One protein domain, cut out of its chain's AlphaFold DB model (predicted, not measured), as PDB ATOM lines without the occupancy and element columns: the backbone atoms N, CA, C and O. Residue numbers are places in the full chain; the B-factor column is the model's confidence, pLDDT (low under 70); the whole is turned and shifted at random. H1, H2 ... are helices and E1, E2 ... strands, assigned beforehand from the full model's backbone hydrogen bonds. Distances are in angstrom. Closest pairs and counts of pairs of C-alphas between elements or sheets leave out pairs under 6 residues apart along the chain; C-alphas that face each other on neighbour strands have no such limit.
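Overview. This is residues 13 to 170 of the 170 residues of the protein "PAC2 family protein" of Nitrosopumilaceae archaeon (UniProt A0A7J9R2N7). A small, strongly twisted sheet of three strands, E3, E5 and E4, makes the core, with H2 and H4 on one face and H3 on the other: three layers, helices on both faces of a sheet. H1 packs on H3, the hairpin of E1 and E2 lies near E3, and H5 folds back on the first residues of H4, far from the core. The printed part has 158 residues, with five named helices and five named strands in the order E1 E2 H1 E3 E4 H2 H3 E5 H4 H5. The sheet runs E3 E5 E4 and is mixed; the class is mixed, helices and strands. The whole is compact, with a radius of gyration of the C-alphas of 16.1 A and spans of 50 by 36 by 33 A.

Arrangement. Begin with E1, residues 13 to 17, and E2, residues 20 to 25, an antiparallel hairpin where N 15 and O 22 are 2.9 A apart, within hydrogen-bond range. Further on are H1, residues 33 to 49, and E3, residues 54 to 62, an edge strand near E2, with 7 pairs of C-alphas within 10 A. E4, residues 73 to 77, is the other edge strand. The inner strand E5, residues 117 to 125, is parallel to E3, with N 57 and O 119 3.0 A apart, and antiparallel to E4, with N 76 and O 120 2.9 A apart. H2, residues 80 to 88, is on this sheet; its closest C-alphas to E4 are those of Thr 83 and Thr 77, 5.8 A apart. H3, residues 102 to 113, is on the opposite face at a height over the sheet of 8.7 A, and touches H1 at a steep tilt of 46 degrees, closest at the C-alphas of Ile 107 and Cys 40, 5.4 A. H4, residues 133 to 147, is on the same face as H2, at a height over the sheet of 8.6 A. With H5, residues 155 to 168, it forms a helical hairpin; they touch at a shallow tilt of 29 degrees, opposite ways, closest at the C-alphas of Tyr 133 and Ala 161, 5.3 A. Every O i to N i+4 pair is within hydrogen-bond range in H1, H2 and H4; in H3 it is 7 of 8 and in H5 9 of 10.

Along the chain. Find C-alpha 13 at (325.849, 317.161, 291.050), where E1 begins. H1 runs 24.2 A from C-alpha 33 at (309.978, 320.460, 281.167). E3 measures 25.0 A, E5 25.5 A, H4 21.0 A and H5 20.7 A, ending at C-alpha 168, (303.070, 310.057, 315.132).

Size, cuts and confidence. The C-alphas of Lys 49 and Cys 170 are the two farthest apart, 50.8 A. The printed part has no cut, and its one long link, residues 89 to 101, joins H2 to H3. Look for pLDDT under 70 at residues 26 to 29, 96 to 99 and 170.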
ATOM      1  N   GLU A  13     324.465 317.592 291.143       87.38
ATOM      2  CA  GLU A  13     325.849 317.161 291.050       87.38
ATOM      3  C   GLU A  13     325.908 315.666 290.732       87.38
ATOM      4  O   GLU A  13     324.955 314.903 290.928       87.38
ATOM      5  N   TYR A  14     327.071 315.219 290.268       90.62
ATOM      6  CA  TYR A  14     327.373 313.799 290.238       90.62
ATOM      7  C   TYR A  14     328.712 313.522 290.896       90.62
ATOM      8  O   TYR A  14     329.671 314.286 290.783       90.62
ATOM      9  N   ARG A  15     328.778 312.381 291.571       91.31
ATOM     10  CA  ARG A  15     330.019 311.801 292.079       91.31
ATOM     11  C   ARG A  15     330.236 310.473 291.388       91.31
ATOM     12  O   ARG A  15     329.275 309.776 291.071       91.31
ATOM     13  N   PHE A  16     331.491 310.123 291.150       90.69
ATOM     14  CA  PHE A  16     331.837 308.870 290.497       90.69
ATOM     15  C   PHE A  16     332.941 308.142 291.261       90.69
ATOM     16  O   PHE A  16     333.793 308.756 291.899       90.69
ATOM     17  N   ALA A  17     332.879 306.823 291.185       87.81
ATOM     18  CA  ALA A  17     333.899 305.865 291.575       87.81
ATOM     19  C   ALA A  17     334.061 304.862 290.420       87.81
ATOM     20  O   ALA A  17     333.298 304.925 289.453       87.81
ATOM     21  N   ASP A  18     335.006 303.929 290.531       81.69
ATOM     22  CA  ASP A  18     335.401 303.045 289.423       81.69
ATOM     23  C   ASP A  18     334.224 302.329 288.729       81.69
ATOM     24  O   ASP A  18     334.227 302.207 287.507       81.69
ATOM     25  N   ASP A  19     333.173 301.950 289.470       86.00
ATOM     26  CA  ASP A  19     332.006 301.254 288.896       86.00
ATOM     27  C   ASP A  19     330.644 301.884 289.238       86.00
ATOM     28  O   ASP A  19     329.605 301.235 289.091       86.00
ATOM     29  N   LEU A  20     330.611 303.113 289.762       91.00
ATOM     30  CA  LEU A  20     329.350 303.763 290.127       91.00
ATOM     31  C   LEU A  20     329.403 305.263 289.877       91.00
ATOM     32  O   LEU A  20     330.342 305.936 290.288       91.00
ATOM     33  N   ILE A  21     328.337 305.783 289.279       94.00
ATOM     34  CA  ILE A  21     328.085 307.215 289.153       94.00
ATOM     35  C   ILE A  21     326.779 307.487 289.885       94.00
ATOM     36  O   ILE A  21     325.757 306.869 289.587       94.00
ATOM     37  N   VAL A  22     326.822 308.384 290.861       92.62
ATOM     38  CA  VAL A  22     325.657 308.788 291.641       92.62
ATOM     39  C   VAL A  22     325.330 310.220 291.274       92.62
ATOM     40  O   VAL A  22     326.149 311.110 291.494       92.62
ATOM     41  N   PHE A  23     324.134 310.418 290.731       91.44
ATOM     42  CA  PHE A  23     323.543 311.732 290.520       91.44
ATOM     43  C   PHE A  23     322.617 312.060 291.682       91.44
ATOM     44  O   PHE A  23     321.839 311.212 292.122       91.44
ATOM     45  N   GLY A  24     322.684 313.295 292.151       86.44
ATOM     46  CA  GLY A  24     321.788 313.833 293.163       86.44
ATOM     47  C   GLY A  24     321.941 315.343 293.235       86.44
ATOM     48  O   GLY A  24     322.908 315.891 292.721       86.44
ATOM     49  N   GLY A  25     320.992 316.026 293.855       74.44
ATOM     50  CA  GLY A  25     321.041 317.478 294.002       74.44
ATOM     51  C   GLY A  25     320.647 317.928 295.396       74.44
ATOM     52  O   GLY A  25     320.311 317.103 296.253       74.44
ATOM     53  N   GLY A  26     320.692 319.245 295.591       66.88
ATOM     54  CA  GLY A  26     320.145 319.922 296.765       66.88
ATOM     55  C   GLY A  26     318.620 319.772 296.879       66.88
ATOM     56  O   GLY A  26     317.998 318.887 296.290       66.88
ATOM     57  N   ALA A  27     317.970 320.651 297.638       61.81
ATOM     58  CA  ALA A  27     316.537 320.532 297.947       61.81
ATOM     59  C   ALA A  27     315.586 320.737 296.737       61.81
ATOM     60  O   ALA A  27     314.367 320.601 296.880       61.81
ATOM     61  N   GLY A  28     316.118 321.069 295.555       64.38
ATOM     62  CA  GLY A  28     315.358 321.401 294.349       64.38
ATOM     63  C   GLY A  28     315.073 320.209 293.429       64.38
ATOM     64  O   GLY A  28     315.983 319.547 292.930       64.38
ATOM     65  N   GLN A  29     313.791 319.974 293.130       68.19
ATOM     66  CA  GLN A  29     313.381 319.159 291.980       68.19
ATOM     67  C   GLN A  29     313.106 320.079 290.783       68.19
ATOM     68  O   GLN A  29     312.337 321.031 290.955       68.19
ATOM     69  N   PRO A  30     313.652 319.798 289.583       71.50
ATOM     70  CA  PRO A  30     313.356 320.595 288.398       71.50
ATOM     71  C   PRO A  30     311.857 320.539 288.097       71.50
ATOM     72  O   PRO A  30     311.257 319.458 288.091       71.50
ATOM     73  N   ARG A  31     311.236 321.703 287.889       70.88
ATOM     74  CA  ARG A  31     309.783 321.814 287.652       70.88
ATOM     75  C   ARG A  31     309.447 322.077 286.195       70.88
ATOM     76  O   ARG A  31     308.341 321.745 285.771       70.88
ATOM     77  N   ASP A  32     310.373 322.671 285.452       84.00
ATOM     78  CA  ASP A  32     310.177 322.967 284.045       84.00
ATOM     79  C   ASP A  32     310.538 321.767 283.156       84.00
ATOM     80  O   ASP A  32     311.483 321.015 283.407       84.00
ATOM     81  N   ASN A  33     309.768 321.577 282.083       83.62
ATOM     82  CA  ASN A  33     309.978 320.460 281.167       83.62
ATOM     83  C   ASN A  33     311.293 320.590 280.385       83.62
ATOM     84  O   ASN A  33     311.907 319.568 280.082       83.62
ATOM     85  N   GLN A  34     311.727 321.800 280.021       86.38
ATOM     86  CA  GLN A  34     313.000 321.991 279.323       86.38
ATOM     87  C   GLN A  34     314.168 321.684 280.257       86.38
ATOM     88  O   GLN A  34     315.071 320.951 279.856       86.38
ATOM     89  N   GLU A  35     314.101 322.142 281.508       87.00
ATOM     90  CA  GLU A  35     315.093 321.816 282.543       87.00
ATOM     91  C   GLU A  35     315.198 320.304 282.777       87.00
ATOM     92  O   GLU A  35     316.297 319.754 282.797       87.00
ATOM     93  N   LEU A  36     314.063 319.603 282.880       88.56
ATOM     94  CA  LEU A  36     314.050 318.146 283.040       88.56
ATOM     95  C   LEU A  36     314.678 317.413 281.850       88.56
ATOM     96  O   LEU A  36     315.414 316.446 282.049       88.56
ATOM     97  N   ASN A  37     314.389 317.846 280.620       91.00
ATOM     98  CA  ASN A  37     314.977 317.244 279.424       91.00
ATOM     99  C   ASN A  37     316.484 317.515 279.339       91.00
ATOM    100  O   ASN A  37     317.236 316.598 279.017       91.00
ATOM    101  N   ALA A  38     316.923 318.735 279.663       91.50
ATOM    102  CA  ALA A  38     318.339 319.089 279.715       91.50
ATOM    103  C   ALA A  38     319.079 318.243 280.760       91.50
ATOM    104  O   ALA A  38     320.068 317.596 280.432       91.50
ATOM    105  N   LEU A  39     318.526 318.125 281.971       90.62
ATOM    106  CA  LEU A  39     319.100 317.288 283.022       90.62
ATOM    107  C   LEU A  39     319.159 315.806 282.617       90.62
ATOM    108  O   LEU A  39     320.150 315.127 282.879       90.62
ATOM    109  N   CYS A  40     318.118 315.281 281.959       93.56
ATOM    110  CA  CYS A  40     318.155 313.911 281.439       93.56
ATOM    111  C   CYS A  40     319.263 313.737 280.398       93.56
ATOM    112  O   CYS A  40     319.952 312.716 280.413       93.56
ATOM    113  N   GLN A  41     319.451 314.717 279.514       95.31
ATOM    114  CA  GLN A  41     320.513 314.685 278.517       95.31
ATOM    115  C   GLN A  41     321.900 314.713 279.170       95.31
ATOM    116  O   GLN A  41     322.733 313.877 278.825       95.31
ATOM    117  N   ASP A  42     322.115 315.566 280.173       93.81
ATOM    118  CA  ASP A  42     323.377 315.636 280.922       93.81
ATOM    119  C   ASP A  42     323.721 314.292 281.581       93.81
ATOM    120  O   ASP A  42     324.855 313.810 281.503       93.81
ATOM    121  N   VAL A  43     322.726 313.630 282.181       94.94
ATOM    122  CA  VAL A  43     322.896 312.298 282.781       94.94
ATOM    123  C   VAL A  43     323.284 311.261 281.727       94.94
ATOM    124  O   VAL A  43     324.175 310.443 281.968       94.94
ATOM    125  N   ILE A  44     322.658 311.294 280.547       96.88
ATOM    126  CA  ILE A  44     322.999 310.397 279.433       96.88
ATOM    127  C   ILE A  44     324.414 310.659 278.917       96.88
ATOM    128  O   ILE A  44     325.147 309.706 278.645       96.88
ATOM    129  N   ASP A  45     324.813 311.919 278.786       96.81
ATOM    130  CA  ASP A  45     326.128 312.286 278.269       96.81
ATOM    131  C   ASP A  45     327.238 311.858 279.228       96.81
ATOM    132  O   ASP A  45     328.241 311.273 278.809       96.81
ATOM    133  N   VAL A  46     327.027 312.035 280.532       95.62
ATOM    134  CA  VAL A  46     327.929 311.511 281.560       95.62
ATOM    135  C   VAL A  46     327.933 309.977 281.562       95.62
ATOM    136  O   VAL A  46     329.007 309.376 281.604       95.62
ATOM    137  N   ALA A  47     326.777 309.315 281.451       95.50
ATOM    138  CA  ALA A  47     326.712 307.855 281.359       95.50
ATOM    139  C   ALA A  47     327.528 307.328 280.164       95.50
ATOM    140  O   ALA A  47     328.312 306.390 280.316       95.50
ATOM    141  N   LYS A  48     327.421 307.971 278.995       95.31
ATOM    142  CA  LYS A  48     328.220 307.643 277.804       95.31
ATOM    143  C   LYS A  48     329.706 307.922 278.005       95.31
ATOM    144  O   LYS A  48     330.522 307.072 277.652       95.31
ATOM    145  N   LYS A  49     330.063 309.067 278.601       95.31
ATOM    146  CA  LYS A  49     331.455 309.443 278.909       95.31
ATOM    147  C   LYS A  49     332.174 308.349 279.697       95.31
ATOM    148  O   LYS A  49     333.332 308.056 279.414       95.31
ATOM    149  N   TYR A  50     331.484 307.734 280.651       94.31
ATOM    150  CA  TYR A  50     332.023 306.656 281.481       94.31
ATOM    151  C   TYR A  50     331.647 305.249 280.986       94.31
ATOM    152  O   TYR A  50     331.890 304.271 281.684       94.31
ATOM    153  N   SER A  51     331.072 305.119 279.782       93.94
ATOM    154  CA  SER A  51     330.657 303.834 279.194       93.94
ATOM    155  C   SER A  51     329.746 302.992 280.104       93.94
ATOM    156  O   SER A  51     329.807 301.759 280.110       93.94
ATOM    157  N   ALA A  52     328.891 303.658 280.885       94.56
ATOM    158  CA  ALA A  52     327.923 303.001 281.747       94.56
ATOM    159  C   ALA A  52     326.924 302.189 280.912       94.56
ATOM    160  O   ALA A  52     326.502 302.609 279.838       94.56
ATOM    161  N   LYS A  53     326.530 301.017 281.419       93.44
ATOM    162  CA  LYS A  53     325.559 300.124 280.755       93.44
ATOM    163  C   LYS A  53     324.155 300.233 281.338       93.44
ATOM    164  O   LYS A  53     323.175 299.986 280.636       93.44
ATOM    165  N   PHE A  54     324.071 300.587 282.618       95.25
ATOM    166  CA  PHE A  54     322.837 300.631 283.388       95.25
ATOM    167  C   PHE A  54     322.597 302.030 283.946       95.25
ATOM    168  O   PHE A  54     323.522 302.675 284.435       95.25
ATOM    169  N   ILE A  55     321.341 302.460 283.906       96.62
ATOM    170  CA  ILE A  55     320.840 303.637 284.609       96.62
ATOM    171  C   ILE A  55     319.807 303.163 285.621       96.62
ATOM    172  O   ILE A  55     318.806 302.544 285.255       96.62
ATOM    173  N   TYR A  56     320.043 303.492 286.887       96.06
ATOM    174  CA  TYR A  56     319.095 303.267 287.967       96.06
ATOM    175  C   TYR A  56     318.487 304.600 288.385       96.06
ATOM    176  O   TYR A  56     319.223 305.539 288.674       96.06
ATOM    177  N   THR A  57     317.159 304.680 288.438       95.06
ATOM    178  CA  THR A  57     316.458 305.874 288.935       95.06
ATOM    179  C   THR A  57     315.616 305.512 290.145       95.06
ATOM    180  O   THR A  57     314.996 304.447 290.166       95.06
ATOM    181  N   LEU A  58     315.634 306.352 291.178       93.81
ATOM    182  CA  LEU A  58     315.060 306.033 292.485       93.81
ATOM    183  C   LEU A  58     313.881 306.959 292.787       93.81
ATOM    184  O   LEU A  58     313.933 308.160 292.521       93.81
ATOM    185  N   GLY A  59     312.811 306.425 293.366       91.44
ATOM    186  CA  GLY A  59     311.655 307.234 293.732       91.44
ATOM    187  C   GLY A  59     310.736 306.585 294.753       91.44
ATOM    188  O   GLY A  59     311.011 305.517 295.296       91.44
ATOM    189  N   GLY A  60     309.618 307.258 294.999       90.81
ATOM    190  CA  GLY A  60     308.537 306.763 295.838       90.81
ATOM    191  C   GLY A  60     307.366 306.236 295.015       90.81
ATOM    192  O   GLY A  60     307.011 306.824 293.997       90.81
ATOM    193  N   PHE A  61     306.739 305.159 295.480       90.62
ATOM    194  CA  PHE A  61     305.478 304.648 294.956       90.62
ATOM    195  C   PHE A  61     304.387 304.814 296.010       90.62
ATOM    196  O   PHE A  61     304.361 304.085 297.002       90.62
ATOM    197  N   HIS A  62     303.485 305.771 295.805       89.00
ATOM    198  CA  HIS A  62     302.362 305.958 296.716       89.00
ATOM    199  C   HIS A  62     301.395 304.771 296.622       89.00
ATOM    200  O   HIS A  62     300.910 304.439 295.539       89.00
ATOM    201  N   THR A  63     301.139 304.123 297.756       84.44
ATOM    202  CA  THR A  63     300.284 302.943 297.857       84.44
ATOM    203  C   THR A  63     299.143 303.177 298.836       84.44
ATOM    204  O   THR A  63     299.315 303.763 299.904       84.44
ATOM    205  N   ASN A  64     297.972 302.652 298.477       81.38
ATOM    206  CA  ASN A  64     296.769 302.721 299.305       81.38
ATOM    207  C   ASN A  64     296.720 301.606 300.360       81.38
ATOM    208  O   ASN A  64     295.802 301.575 301.177       81.38
ATOM    209  N   ARG A  65     297.664 300.652 300.338       83.12
ATOM    210  CA  ARG A  65     297.731 299.613 301.371       83.12
ATOM    211  C   ARG A  65     298.391 300.178 302.622       83.12
ATOM    212  O   ARG A  65     299.373 300.904 302.517       83.12
ATOM    213  N   VAL A  66     297.935 299.759 303.795       80.69
ATOM    214  CA  VAL A  66     298.624 300.068 305.054       80.69
ATOM    215  C   VAL A  66     299.997 299.393 305.042       80.69
ATOM    216  O   VAL A  66     300.086 298.163 304.948       80.69
ATOM    217  N   LEU A  67     301.076 300.178 305.081       83.56
ATOM    218  CA  LEU A  67     302.426 299.636 305.183       83.56
ATOM    219  C   LEU A  67     302.745 299.333 306.644       83.56
ATOM    220  O   LEU A  67     302.557 300.159 307.531       83.56
ATOM    221  N   GLY A  68     303.271 298.134 306.886       81.62
ATOM    222  CA  GLY A  68     304.004 297.857 308.116       81.62
ATOM    223  C   GLY A  68     305.424 298.433 308.052       81.62
ATOM    224  O   GLY A  68     305.792 299.151 307.126       81.62
ATOM    225  N   LYS A  69     306.286 298.011 308.981       84.69
ATOM    226  CA  LYS A  69     307.697 298.444 309.045       84.69
ATOM    227  C   LYS A  69     308.592 297.905 307.911       84.69
ATOM    228  O   LYS A  69     309.789 298.150 307.914       84.69
ATOM    229  N   ASN A  70     308.026 297.191 306.936       87.50
ATOM    230  CA  ASN A  70     308.748 296.557 305.831       87.50
ATOM    231  C   ASN A  70     308.134 296.961 304.474       87.50
ATOM    232  O   ASN A  70     307.398 296.165 303.880       87.50
ATOM    233  N   PRO A  71     308.372 298.193 303.987       92.50
ATOM    234  CA  PRO A  71     307.931 298.602 302.656       92.50
ATOM    235  C   PRO A  71     308.684 297.822 301.572       92.50
ATOM    236  O   PRO A  71     309.867 297.494 301.725       92.50
ATOM    237  N   LYS A  72     308.016 297.533 300.454       92.44
ATOM    238  CA  LYS A  72     308.639 296.875 299.303       92.44
ATOM    239  C   LYS A  72     309.197 297.907 298.329       92.44
ATOM    240  O   LYS A  72     308.848 299.086 298.374       92.44
ATOM    241  N   THR A  73     310.059 297.429 297.443       94.75
ATOM    242  CA  THR A  73     310.541 298.180 296.286       94.75
ATOM    243  C   THR A  73     309.953 297.558 295.034       94.75
ATOM    244  O   THR A  73     310.100 296.355 294.817       94.75
ATOM    245  N   TYR A  74     309.303 298.379 294.217       93.94
ATOM    246  CA  TYR A  74     308.811 297.991 292.905       93.94
ATOM    247  C   TYR A  74     309.782 298.406 291.812       93.94
ATOM    248  O   TYR A  74     310.357 299.493 291.871       93.94
ATOM    249  N   VAL A  75     309.921 297.562 290.793       94.50
ATOM    250  CA  VAL A  75     310.813 297.824 289.662       94.50
ATOM    251  C   VAL A  75     310.055 298.028 288.354       94.50
ATOM    252  O   VAL A  75     309.125 297.290 288.024       94.50
ATOM    253  N   THR A  76     310.498 299.009 287.569       93.50
ATOM    254  CA  THR A  76     310.111 299.199 286.167       93.50
ATOM    255  C   THR A  76     311.364 299.219 285.308       93.50
ATOM    256  O   THR A  76     312.335 299.877 285.661       93.50
ATOM    257  N   THR A  77     311.365 298.527 284.171       94.44
ATOM    258  CA  THR A  77     312.564 298.423 283.324       94.44
ATOM    259  C   THR A  77     312.279 298.849 281.886       94.44
ATOM    260  O   THR A  77     311.123 298.923 281.462       94.44
ATOM    261  N   THR A  78     313.326 299.147 281.115       93.88
ATOM    262  CA  THR A  78     313.188 299.616 279.724       93.88
ATOM    263  C   THR A  78     312.953 298.499 278.698       93.88
ATOM    264  O   THR A  78     312.566 298.798 277.556       93.88
ATOM    265  N   SER A  79     313.145 297.226 279.079       93.00
ATOM    266  CA  SER A  79     313.087 296.061 278.183       93.00
ATOM    267  C   SER A  79     312.407 294.841 278.823       93.00
ATOM    268  O   SER A  79     312.319 294.713 280.047       93.00
ATOM    269  N   ARG A  80     311.891 293.927 277.993       92.88
ATOM    270  CA  ARG A  80     311.211 292.716 278.491       92.88
ATOM    271  C   ARG A  80     312.211 291.743 279.105       92.88
ATOM    272  O   ARG A  80     311.902 291.091 280.091       92.88
ATOM    273  N   GLU A  81     313.411 291.711 278.549       94.44
ATOM    274  CA  GLU A  81     314.516 290.852 278.944       94.44
ATOM    275  C   GLU A  81     314.959 291.174 280.376       94.44
ATOM    276  O   GLU A  81     315.006 290.281 281.220       94.44
ATOM    277  N   ILE A  82     315.184 292.456 280.690       93.94
ATOM    278  CA  ILE A  82     315.523 292.875 282.061       93.94
ATOM    279  C   ILE A  82     314.332 292.632 282.991       93.94
ATOM    280  O   ILE A  82     314.523 292.177 284.113       93.94
ATOM    281  N   THR A  83     313.099 292.892 282.539       94.44
ATOM    282  CA  THR A  83     311.897 292.619 283.348       94.44
ATOM    283  C   THR A  83     311.848 291.158 283.796       94.44
ATOM    284  O   THR A  83     311.627 290.900 284.977       94.44
ATOM    285  N   GLN A  84     312.106 290.217 282.883       94.88
ATOM    286  CA  GLN A  84     312.144 288.793 283.204       94.88
ATOM    287  C   GLN A  84     313.258 288.478 284.211       94.88
ATOM    288  O   GLN A  84     312.998 287.818 285.210       94.88
ATOM    289  N   GLN A  85     314.459 289.037 284.026       93.38
ATOM    290  CA  GLN A  85     315.562 288.870 284.982       93.38
ATOM    291  C   GLN A  85     315.193 289.350 286.393       93.38
ATOM    292  O   GLN A  85     315.509 288.679 287.373       93.38
ATOM    293  N   MET A  86     314.496 290.488 286.521       94.31
ATOM    294  CA  MET A  86     314.036 290.977 287.829       94.31
ATOM    295  C   MET A  86     313.064 289.982 288.479       94.31
ATOM    296  O   MET A  86     313.185 289.687 289.670       94.31
ATOM    297  N   GLN A  87     312.126 289.440 287.700       93.44
ATOM    298  CA  GLN A  87     311.143 288.466 288.177       93.44
ATOM    299  C   GLN A  87     311.799 287.149 288.601       93.44
ATOM    300  O   GLN A  87     311.473 286.631 289.667       93.44
ATOM    301  N   ASP A  88     312.772 286.656 287.834       94.12
ATOM    302  CA  ASP A  88     313.530 285.439 288.150       94.12
ATOM    303  C   ASP A  88     314.348 285.603 289.444       94.12
ATOM    304  O   ASP A  88     314.514 284.663 290.220       94.12
ATOM    305  N   MET A  89     314.802 286.827 289.735       91.56
ATOM    306  CA  MET A  89     315.434 287.183 291.008       91.56
ATOM    307  C   MET A  89     314.425 287.362 292.158       91.56
ATOM    308  O   MET A  89     314.840 287.645 293.286       91.56
ATOM    309  N   GLY A  90     313.119 287.223 291.919       92.44
ATOM    310  CA  GLY A  90     312.059 287.428 292.911       92.44
ATOM    311  C   GLY A  90     311.845 288.896 293.288       92.44
ATOM    312  O   GLY A  90     311.460 289.185 294.420       92.44
ATOM    313  N   ILE A  91     312.162 289.830 292.388       92.88
ATOM    314  CA  ILE A  91     311.932 291.265 292.579       92.88
ATOM    315  C   ILE A  91     310.559 291.623 292.013       92.88
ATOM    316  O   ILE A  91     310.227 291.287 290.876       92.88
ATOM    317  N   GLU A  92     309.752 292.318 292.812       91.56
ATOM    318  CA  GLU A  92     308.404 292.712 292.413       91.56
ATOM    319  C   GLU A  92     308.455 293.842 291.379       91.56
ATOM    320  O   GLU A  92     309.038 294.906 291.595       91.56
ATOM    321  N   THR A  93     307.811 293.626 290.237       91.56
ATOM    322  CA  THR A  93     307.619 294.665 289.225       91.56
ATOM    323  C   THR A  93     306.441 295.559 289.594       91.56
ATOM    324  O   THR A  93     305.514 295.114 290.272       91.56
ATOM    325  N   THR A  94     306.428 296.803 289.114       86.38
ATOM    326  CA  THR A  94     305.304 297.726 289.332       86.38
ATOM    327  C   THR A  94     303.963 297.085 288.928       86.38
ATOM    328  O   THR A  94     303.829 296.659 287.778       86.38
ATOM    329  N   PRO A  95     302.972 297.003 289.841       74.56
ATOM    330  CA  PRO A  95     301.792 296.142 289.682       74.56
ATOM    331  C   PRO A  95     300.752 296.657 288.678       74.56
ATOM    332  O   PRO A  95     299.863 295.910 288.276       74.56
ATOM    333  N   GLN A  96     300.826 297.925 288.273       69.25
ATOM    334  CA  GLN A  96     299.887 298.544 287.340       69.25
ATOM    335  C   GLN A  96     300.635 299.271 286.222       69.25
ATOM    336  O   GLN A  96     301.820 299.584 286.349       69.25
ATOM    337  N   LYS A  97     299.923 299.575 285.126       64.81
ATOM    338  CA  LYS A  97     300.363 300.581 284.151       64.81
ATOM    339  C   LYS A  97     300.346 301.949 284.836       64.81
ATOM    340  O   LYS A  97     299.399 302.711 284.691       64.81
ATOM    341  N   SER A  98     301.379 302.223 285.613       59.94
ATOM    342  CA  SER A  98     301.564 303.501 286.279       59.94
ATOM    343  C   SER A  98     302.373 304.408 285.366       59.94
ATOM    344  O   SER A  98     303.425 304.014 284.858       59.94
ATOM    345  N   LEU A  99     301.878 305.624 285.137       66.94
ATOM    346  CA  LEU A  99     302.671 306.657 284.487       66.94
ATOM    347  C   LEU A  99     303.742 307.107 285.481       66.94
ATOM    348  O   LEU A  99     303.431 307.757 286.476       66.94
ATOM    349  N   ILE A 100     304.994 306.739 285.225       75.94
ATOM    350  CA  ILE A 100     306.129 307.303 285.953       75.94
ATOM    351  C   ILE A 100     306.331 308.715 285.404       75.94
ATOM    352  O   ILE A 100     306.610 308.883 284.217       75.94
ATOM    353  N   THR A 101     306.142 309.723 286.248       79.75
ATOM    354  CA  THR A 101     306.226 311.138 285.871       79.75
ATOM    355  C   THR A 101     307.553 311.766 286.299       79.75
ATOM    356  O   THR A 101     308.339 311.174 287.044       79.75
ATOM    357  N   GLY A 102     307.808 312.982 285.807       86.06
ATOM    358  CA  GLY A 102     308.995 313.766 286.145       86.06
ATOM    359  C   GLY A 102     310.295 313.138 285.644       86.06
ATOM    360  O   GLY A 102     310.304 312.367 284.681       86.06
ATOM    361  N   PHE A 103     311.394 313.459 286.329       89.19
ATOM    362  CA  PHE A 103     312.735 312.989 285.978       89.19
ATOM    363  C   PHE A 103     312.811 311.458 285.858       89.19
ATOM    364  O   PHE A 103     313.293 310.949 284.852       89.19
ATOM    365  N   ASN A 104     312.251 310.720 286.827       90.25
ATOM    366  CA  ASN A 104     312.295 309.253 286.863       90.25
ATOM    367  C   ASN A 104     311.674 308.597 285.618       90.25
ATOM    368  O   ASN A 104     312.158 307.573 285.142       90.25
ATOM    369  N   GLY A 105     310.602 309.176 285.076       90.44
ATOM    370  CA  GLY A 105     309.974 308.660 283.861       90.44
ATOM    371  C   GLY A 105     310.784 308.999 282.616       90.44
ATOM    372  O   GLY A 105     311.046 308.133 281.778       90.44
ATOM    373  N   LEU A 106     311.204 310.262 282.520       93.06
ATOM    374  CA  LEU A 106     311.947 310.779 281.377       93.06
ATOM    375  C   LEU A 106     313.292 310.072 281.217       93.06
ATOM    376  O   LEU A 106     313.582 309.579 280.128       93.06
ATOM    377  N   ILE A 107     314.066 309.919 282.293       94.88
ATOM    378  CA  ILE A 107     315.397 309.316 282.207       94.88
ATOM    379  C   ILE A 107     315.352 307.858 281.736       94.88
ATOM    380  O   ILE A 107     316.233 307.426 280.997       94.88
ATOM    381  N   LEU A 108     314.304 307.095 282.074       94.88
ATOM    382  CA  LEU A 108     314.115 305.736 281.553       94.88
ATOM    383  C   LEU A 108     313.818 305.737 280.047       94.88
ATOM    384  O   LEU A 108     314.316 304.878 279.315       94.88
ATOM    385  N   GLY A 109     313.036 306.711 279.572       94.25
ATOM    386  CA  GLY A 109     312.810 306.935 278.144       94.25
ATOM    387  C   GLY A 109     314.107 307.267 277.408       94.25
ATOM    388  O   GLY A 109     314.445 306.608 276.424       94.25
ATOM    389  N   PHE A 110     314.875 308.217 277.941       96.06
ATOM    390  CA  PHE A 110     316.178 308.616 277.411       96.06
ATOM    391  C   PHE A 110     317.180 307.456 277.413       96.06
ATOM    392  O   PHE A 110     317.851 307.225 276.406       96.06
ATOM    393  N   ALA A 111     317.245 306.673 278.494       96.44
ATOM    394  CA  ALA A 111     318.090 305.485 278.579       96.44
ATOM    395  C   ALA A 111     317.762 304.508 277.443       96.44
ATOM    396  O   ALA A 111     318.650 304.089 276.702       96.44
ATOM    397  N   LYS A 112     316.470 304.224 277.234       95.12
ATOM    398  CA  LYS A 112     316.008 303.351 276.153       95.12
ATOM    399  C   LYS A 112     316.388 303.876 274.767       95.12
ATOM    400  O   LYS A 112     316.852 303.098 273.938       95.12
ATOM    401  N   GLN A 113     316.209 305.174 274.517       96.06
ATOM    402  CA  GLN A 113     316.564 305.812 273.242       96.06
ATOM    403  C   GLN A 113     318.072 305.786 272.962       96.06
ATOM    404  O   GLN A 113     318.477 305.792 271.805       96.06
ATOM    405  N   ASN A 114     318.894 305.715 274.010       96.00
ATOM    406  CA  ASN A 114     320.352 305.692 273.922       96.00
ATOM    407  C   ASN A 114     320.950 304.288 274.113       96.00
ATOM    408  O   ASN A 114     322.139 304.166 274.394       96.00
ATOM    409  N   SER A 115     320.139 303.232 273.967       94.75
ATOM    410  CA  SER A 115     320.568 301.829 274.107       94.75
ATOM    411  C   SER A 115     321.192 301.490 275.470       94.75
ATOM    412  O   SER A 115     321.991 300.562 275.577       94.75
ATOM    413  N   LEU A 116     320.794 302.210 276.521       96.00
ATOM    414  CA  LEU A 116     321.150 301.938 277.910       96.00
ATOM    415  C   LEU A 116     320.042 301.135 278.602       96.00
ATOM    416  O   LEU A 116     318.844 301.290 278.336       96.00
ATOM    417  N   HIS A 117     320.440 300.275 279.534       96.25
ATOM    418  CA  HIS A 117     319.511 299.504 280.348       96.25
ATOM    419  C   HIS A 117     318.988 300.368 281.501       96.25
ATOM    420  O   HIS A 117     319.720 300.669 282.438       96.25
ATOM    421  N   GLY A 118     317.724 300.784 281.439       96.31
ATOM    422  CA  GLY A 118     317.105 301.612 282.474       96.31
ATOM    423  C   GLY A 118     316.289 300.771 283.452       96.31
ATOM    424  O   GLY A 118     315.481 299.940 283.028       96.31
ATOM    425  N   ILE A 119     316.480 301.006 284.750       96.69
ATOM    426  CA  ILE A 119     315.776 300.341 285.850       96.69
ATOM    427  C   ILE A 119     315.311 301.409 286.853       96.69
ATOM    428  O   ILE A 119     316.107 302.009 287.569       96.69
ATOM    429  N   GLY A 120     314.006 301.657 286.911       95.75
ATOM    430  CA  GLY A 120     313.374 302.474 287.940       95.75
ATOM    431  C   GLY A 120     313.039 301.642 289.165       95.75
ATOM    432  O   GLY A 120     312.428 300.586 289.028       95.75
ATOM    433  N   MET A 121     313.425 302.121 290.343       95.75
ATOM    434  CA  MET A 121     313.164 301.502 291.640       95.75
ATOM    435  C   MET A 121     312.332 302.443 292.502       95.75
ATOM    436  O   MET A 121     312.740 303.572 292.777       95.75
ATOM    437  N   TYR A 122     311.178 301.964 292.955       94.19
ATOM    438  CA  TYR A 122     310.210 302.774 293.676       94.19
ATOM    439  C   TYR A 122     309.857 302.136 295.013       94.19
ATOM    440  O   TYR A 122     309.215 301.087 295.058       94.19
ATOM    441  N   GLY A 123     310.288 302.768 296.100       94.06
ATOM    442  CA  GLY A 123     309.971 302.335 297.455       94.06
ATOM    443  C   GLY A 123     308.534 302.705 297.805       94.06
ATOM    444  O   GLY A 123     308.093 303.815 297.516       94.06
ATOM    445  N   GLU A 124     307.790 301.790 298.412       92.75
ATOM    446  CA  GLU A 124     306.408 302.055 298.808       92.75
ATOM    447  C   GLU A 124     306.293 303.162 299.861       92.75
ATOM    448  O   GLU A 124     307.001 303.152 300.869       92.75
ATOM    449  N   LEU A 125     305.343 304.069 299.639       91.25
ATOM    450  CA  LEU A 125     305.037 305.210 300.495       91.25
ATOM    451  C   LEU A 125     303.547 305.234 300.849       91.25
ATOM    452  O   LEU A 125     302.700 305.053 299.975       91.25
ATOM    453  N   ASN A 126     303.227 305.541 302.104       88.94
ATOM    454  CA  ASN A 126     301.861 305.874 302.508       88.94
ATOM    455  C   ASN A 126     301.633 307.379 302.474       88.94
ATOM    456  O   ASN A 126     300.605 307.800 301.969       88.94
ATOM    457  N   GLU A 127     302.594 308.180 302.935       86.50
ATOM    458  CA  GLU A 127     302.456 309.631 303.031       86.50
ATOM    459  C   GLU A 127     303.624 310.323 302.325       86.50
ATOM    460  O   GLU A 127     304.671 310.541 302.932       86.50
ATOM    461  N   PRO A 128     303.472 310.713 301.044       84.12
ATOM    462  CA  PRO A 128     304.558 311.302 300.255       84.12
ATOM    463  C   PRO A 128     305.152 312.595 300.835       84.12
ATOM    464  O   PRO A 128     306.234 313.006 300.425       84.12
ATOM    465  N   LYS A 129     304.442 313.254 301.760       84.94
ATOM    466  CA  LYS A 129     304.893 314.478 302.445       84.94
ATOM    467  C   LYS A 129     305.784 314.201 303.658       84.94
ATOM    468  O   LYS A 129     306.389 315.131 304.180       84.94
ATOM    469  N   VAL A 130     305.837 312.955 304.117       86.94
ATOM    470  CA  VAL A 130     306.599 312.539 305.291       86.94
ATOM    471  C   VAL A 130     307.827 311.760 304.818       86.94
ATOM    472  O   VAL A 130     307.692 310.856 303.992       86.94
ATOM    473  N   PRO A 131     309.034 312.055 305.326       88.88
ATOM    474  CA  PRO A 131     310.203 311.230 305.048       88.88
ATOM    475  C   PRO A 131     309.997 309.784 305.522       88.88
ATOM    476  O   PRO A 131     309.880 309.515 306.715       88.88
ATOM    477  N   GLN A 132     309.977 308.831 304.586       91.62
ATOM    478  CA  GLN A 132     309.823 307.403 304.887       91.62
ATOM    479  C   GLN A 132     311.141 306.653 304.655       91.62
ATOM    480  O   GLN A 132     311.320 305.956 303.655       91.62
ATOM    481  N   TYR A 133     312.077 306.771 305.601       94.50
ATOM    482  CA  TYR A 133     313.439 306.231 305.469       94.50
ATOM    483  C   TYR A 133     313.495 304.717 305.220       94.50
ATOM    484  O   TYR A 133     314.352 304.253 304.468       94.50
ATOM    485  N   ARG A 134     312.548 303.926 305.747       94.75
ATOM    486  CA  ARG A 134     312.496 302.475 305.468       94.75
ATOM    487  C   ARG A 134     312.238 302.153 303.995       94.75
ATOM    488  O   ARG A 134     312.688 301.110 303.523       94.75
ATOM    489  N   ALA A 135     311.574 303.041 303.251       95.00
ATOM    490  CA  ALA A 135     311.420 302.893 301.807       95.00
ATOM    491  C   ALA A 135     312.774 303.058 301.097       95.00
ATOM    492  O   ALA A 135     313.121 302.239 300.247       95.00
ATOM    493  N   ALA A 136     313.591 304.032 301.514       94.88
ATOM    494  CA  ALA A 136     314.958 304.190 301.016       94.88
ATOM    495  C   ALA A 136     315.837 302.971 301.353       94.88
ATOM    496  O   ALA A 136     316.551 302.471 300.487       94.88
ATOM    497  N   ILE A 137     315.729 302.422 302.571       95.69
ATOM    498  CA  ILE A 137     316.428 301.182 302.962       95.69
ATOM    499  C   ILE A 137     316.023 300.008 302.055       95.69
ATOM    500  O   ILE A 137     316.877 299.229 301.632       95.69
ATOM    501  N   SER A 138     314.730 299.872 301.741       95.88
ATOM    502  CA  SER A 138     314.216 298.835 300.833       95.88
ATOM    503  C   SER A 138     314.837 298.941 299.433       95.88
ATOM    504  O   SER A 138     315.267 297.932 298.861       95.88
ATOM    505  N   ILE A 139     314.969 300.168 298.918       96.31
ATOM    506  CA  ILE A 139     315.616 300.441 297.630       96.31
ATOM    507  C   ILE A 139     317.099 300.073 297.685       96.31
ATOM    508  O   ILE A 139     317.569 299.361 296.802       96.31
ATOM    509  N   ILE A 140     317.826 300.493 298.728       95.44
ATOM    510  CA  ILE A 140     319.253 300.173 298.894       95.44
ATOM    511  C   ILE A 140     319.454 298.657 298.889       95.44
ATOM    512  O   ILE A 140     320.262 298.157 298.116       95.44
ATOM    513  N   LYS A 141     318.663 297.907 299.667       94.50
ATOM    514  CA  LYS A 141     318.727 296.435 299.701       94.50
ATOM    515  C   LYS A 141     318.464 295.805 298.331       94.50
ATOM    516  O   LYS A 141     319.125 294.837 297.958       94.50
ATOM    517  N   THR A 142     317.513 296.351 297.576       95.12
ATOM    518  CA  THR A 142     317.232 295.903 296.203       95.12
ATOM    519  C   THR A 142     318.414 296.186 295.279       95.12
ATOM    520  O   THR A 142     318.838 295.303 294.536       95.12
ATOM    521  N   LEU A 143     318.997 297.380 295.364       94.38
ATOM    522  CA  LEU A 143     320.145 297.776 294.557       94.38
ATOM    523  C   LEU A 143     321.396 296.949 294.895       94.38
ATOM    524  O   LEU A 143     322.104 296.528 293.980       94.38
ATOM    525  N   GLU A 144     321.640 296.634 296.171       93.81
ATOM    526  CA  GLU A 144     322.705 295.709 296.589       93.81
ATOM    527  C   GLU A 144     322.532 294.327 295.948       93.81
ATOM    528  O   GLU A 144     323.490 293.747 295.439       93.81
ATOM    529  N   LYS A 145     321.296 293.812 295.920       92.75
ATOM    530  CA  LYS A 145     320.971 292.520 295.301       92.75
ATOM    531  C   LYS A 145     321.176 292.532 293.784       92.75
ATOM    532  O   LYS A 145     321.630 291.535 293.235       92.75
ATOM    533  N   LEU A 146     320.843 293.637 293.117       92.06
ATOM    534  CA  LEU A 146     320.985 293.784 291.664       92.06
ATOM    535  C   LEU A 146     322.431 293.983 291.217       92.06
ATOM    536  O   LEU A 146     322.831 293.485 290.171       92.06
ATOM    537  N   THR A 147     323.204 294.727 292.000       90.44
ATOM    538  CA  THR A 147     324.595 295.055 291.668       90.44
ATOM    539  C   THR A 147     325.588 294.056 292.255       90.44
ATOM    540  O   THR A 147     326.759 294.087 291.891       90.44
ATOM    541  N   TYR A 148     325.138 293.171 293.150       89.69
ATOM    542  CA  TYR A 148     325.981 292.292 293.965       89.69
ATOM    543  C   TYR A 148     327.033 293.064 294.780       89.69
ATOM    544  O   TYR A 148     328.111 292.549 295.075       89.69
ATOM    545  N   ARG A 149     326.724 294.312 295.158       88.81
ATOM    546  CA  ARG A 149     327.615 295.186 295.935       88.81
ATOM    547  C   ARG A 149     327.019 295.502 297.293       88.81
ATOM    548  O   ARG A 149     325.805 295.538 297.461       88.81
ATOM    549  N   LYS A 150     327.898 295.787 298.250       90.19
ATOM    550  CA  LYS A 150     327.529 296.391 299.529       90.19
ATOM    551  C   LYS A 150     327.650 297.904 299.409       90.19
ATOM    552  O   LYS A 150     328.725 298.397 299.086       90.19
ATOM    553  N   LEU A 151     326.550 298.617 299.632       88.31
ATOM    554  CA  LEU A 151     326.475 300.076 299.480       88.31
ATOM    555  C   LEU A 151     326.682 300.824 300.799       88.31
ATOM    556  O   LEU A 151     326.840 302.041 300.790       88.31
ATOM    557  N   GLY A 152     326.733 300.099 301.914       87.31
ATOM    558  CA  GLY A 152     327.078 300.641 303.220       87.31
ATOM    559  C   GLY A 152     326.094 300.231 304.302       87.31
ATOM    560  O   GLY A 152     325.204 299.406 304.096       87.31
ATOM    561  N   ASP A 153     326.291 300.809 305.479       92.94
ATOM    562  CA  ASP A 153     325.401 300.623 306.615       92.94
ATOM    563  C   ASP A 153     324.157 301.518 306.497       92.94
ATOM    564  O   ASP A 153     324.241 302.682 306.106       92.94
ATOM    565  N   THR A 154     322.994 300.972 306.859       94.75
ATOM    566  CA  THR A 154     321.713 301.693 306.857       94.75
ATOM    567  C   THR A 154     321.193 301.977 308.267       94.75
ATOM    568  O   THR A 154     320.013 302.293 308.423       94.75
ATOM    569  N   THR A 155     322.024 301.844 309.306       95.56
ATOM    570  CA  THR A 155     321.594 302.005 310.706       95.56
ATOM    571  C   THR A 155     321.100 303.423 310.977       95.56
ATOM    572  O   THR A 155     320.071 303.595 311.624       95.56
ATOM    573  N   SER A 156     321.758 304.446 310.422       95.25
ATOM    574  CA  SER A 156     321.313 305.842 310.552       95.25
ATOM    575  C   SER A 156     319.921 306.075 309.950       95.25
ATOM    576  O   SER A 156     319.092 306.739 310.567       95.25
ATOM    577  N   LEU A 157     319.629 305.481 308.786       94.31
ATOM    578  CA  LEU A 157     318.305 305.536 308.156       94.31
ATOM    579  C   LEU A 157     317.240 304.854 309.024       94.31
ATOM    580  O   LEU A 157     316.111 305.335 309.096       94.31
ATOM    581  N   GLU A 158     317.586 303.751 309.691       94.81
ATOM    582  CA  GLU A 158     316.657 303.057 310.587       94.81
ATOM    583  C   GLU A 158     316.386 303.868 311.862       94.81
ATOM    584  O   GLU A 158     315.239 303.945 312.296       94.81
ATOM    585  N   LEU A 159     317.401 304.529 312.429       95.56
ATOM    586  CA  LEU A 159     317.219 305.437 313.567       95.56
ATOM    587  C   LEU A 159     316.301 306.610 313.204       95.56
ATOM    588  O   LEU A 159     315.332 306.865 313.916       95.56
ATOM    589  N   MET A 160     316.528 307.250 312.052       94.56
ATOM    590  CA  MET A 160     315.653 308.322 311.568       94.56
ATOM    591  C   MET A 160     314.222 307.825 311.310       94.56
ATOM    592  O   MET A 160     313.259 308.534 311.596       94.56
ATOM    593  N   ALA A 161     314.042 306.589 310.827       92.38
ATOM    594  CA  ALA A 161     312.710 305.996 310.696       92.38
ATOM    595  C   ALA A 161     311.996 305.853 312.050       92.38
ATOM    596  O   ALA A 161     310.802 306.122 312.146       92.38
ATOM    597  N   GLN A 162     312.716 305.437 313.093       92.81
ATOM    598  CA  GLN A 162     312.158 305.287 314.438       92.81
ATOM    599  C   GLN A 162     311.790 306.632 315.074       92.81
ATOM    600  O   GLN A 162     310.810 306.704 315.812       92.81
ATOM    601  N   GLU A 163     312.557 307.690 314.811       92.88
ATOM    602  CA  GLU A 163     312.233 309.045 315.269       92.88
ATOM    603  C   GLU A 163     310.940 309.561 314.634       92.88
ATOM    604  O   GLU A 163     310.078 310.091 315.335       92.88
ATOM    605  N   ILE A 164     310.772 309.337 313.327       89.31
ATOM    606  CA  ILE A 164     309.539 309.676 312.616       89.31
ATOM    607  C   ILE A 164     308.352 308.887 313.179       89.31
ATOM    608  O   ILE A 164     307.340 309.503 313.501       89.31
ATOM    609  N   ASP A 165     308.474 307.568 313.375       86.56
ATOM    610  CA  ASP A 165     307.398 306.748 313.958       86.56
ATOM    611  C   ASP A 165     306.928 307.312 315.315       86.56
ATOM    612  O   ASP A 165     305.733 307.509 315.528       86.56
ATOM    613  N   LYS A 166     307.871 307.659 316.206       87.44
ATOM    614  CA  LYS A 166     307.568 308.229 317.533       87.44
ATOM    615  C   LYS A 166     306.821 309.559 317.456       87.44
ATOM    616  O   LYS A 166     306.011 309.848 318.332       87.44
ATOM    617  N   SER A 167     307.082 310.367 316.426       83.25
ATOM    618  CA  SER A 167     306.409 311.659 316.245       83.25
ATOM    619  C   SER A 167     304.919 311.530 315.904       83.25
ATOM    620  O   SER A 167     304.173 312.477 316.128       83.25
ATOM    621  N   PHE A 168     304.478 310.362 315.419       74.50
ATOM    622  CA  PHE A 168     303.070 310.057 315.132       74.50
ATOM    623  C   PHE A 168     302.358 309.300 316.263       74.50
ATOM    624  O   PHE A 168     301.144 309.123 316.205       74.50
ATOM    625  N   GLU A 169     303.098 308.839 317.272       70.69
ATOM    626  CA  GLU A 169     302.562 308.147 318.453       70.69
ATOM    627  C   GLU A 169     302.265 309.107 319.627       70.69
ATOM    628  O   GLU A 169     301.726 308.663 320.642       70.69
ATOM    629  N   CYS A 170     302.601 310.402 319.498       44.44
ATOM    630  CA  CYS A 170     302.412 311.441 320.523       44.44
ATOM    631  C   CYS A 170     301.148 312.285 320.315       44.44
ATOM    632  O   CYS A 170     300.862 312.660 319.156       44.44
TER     633      CYS A 170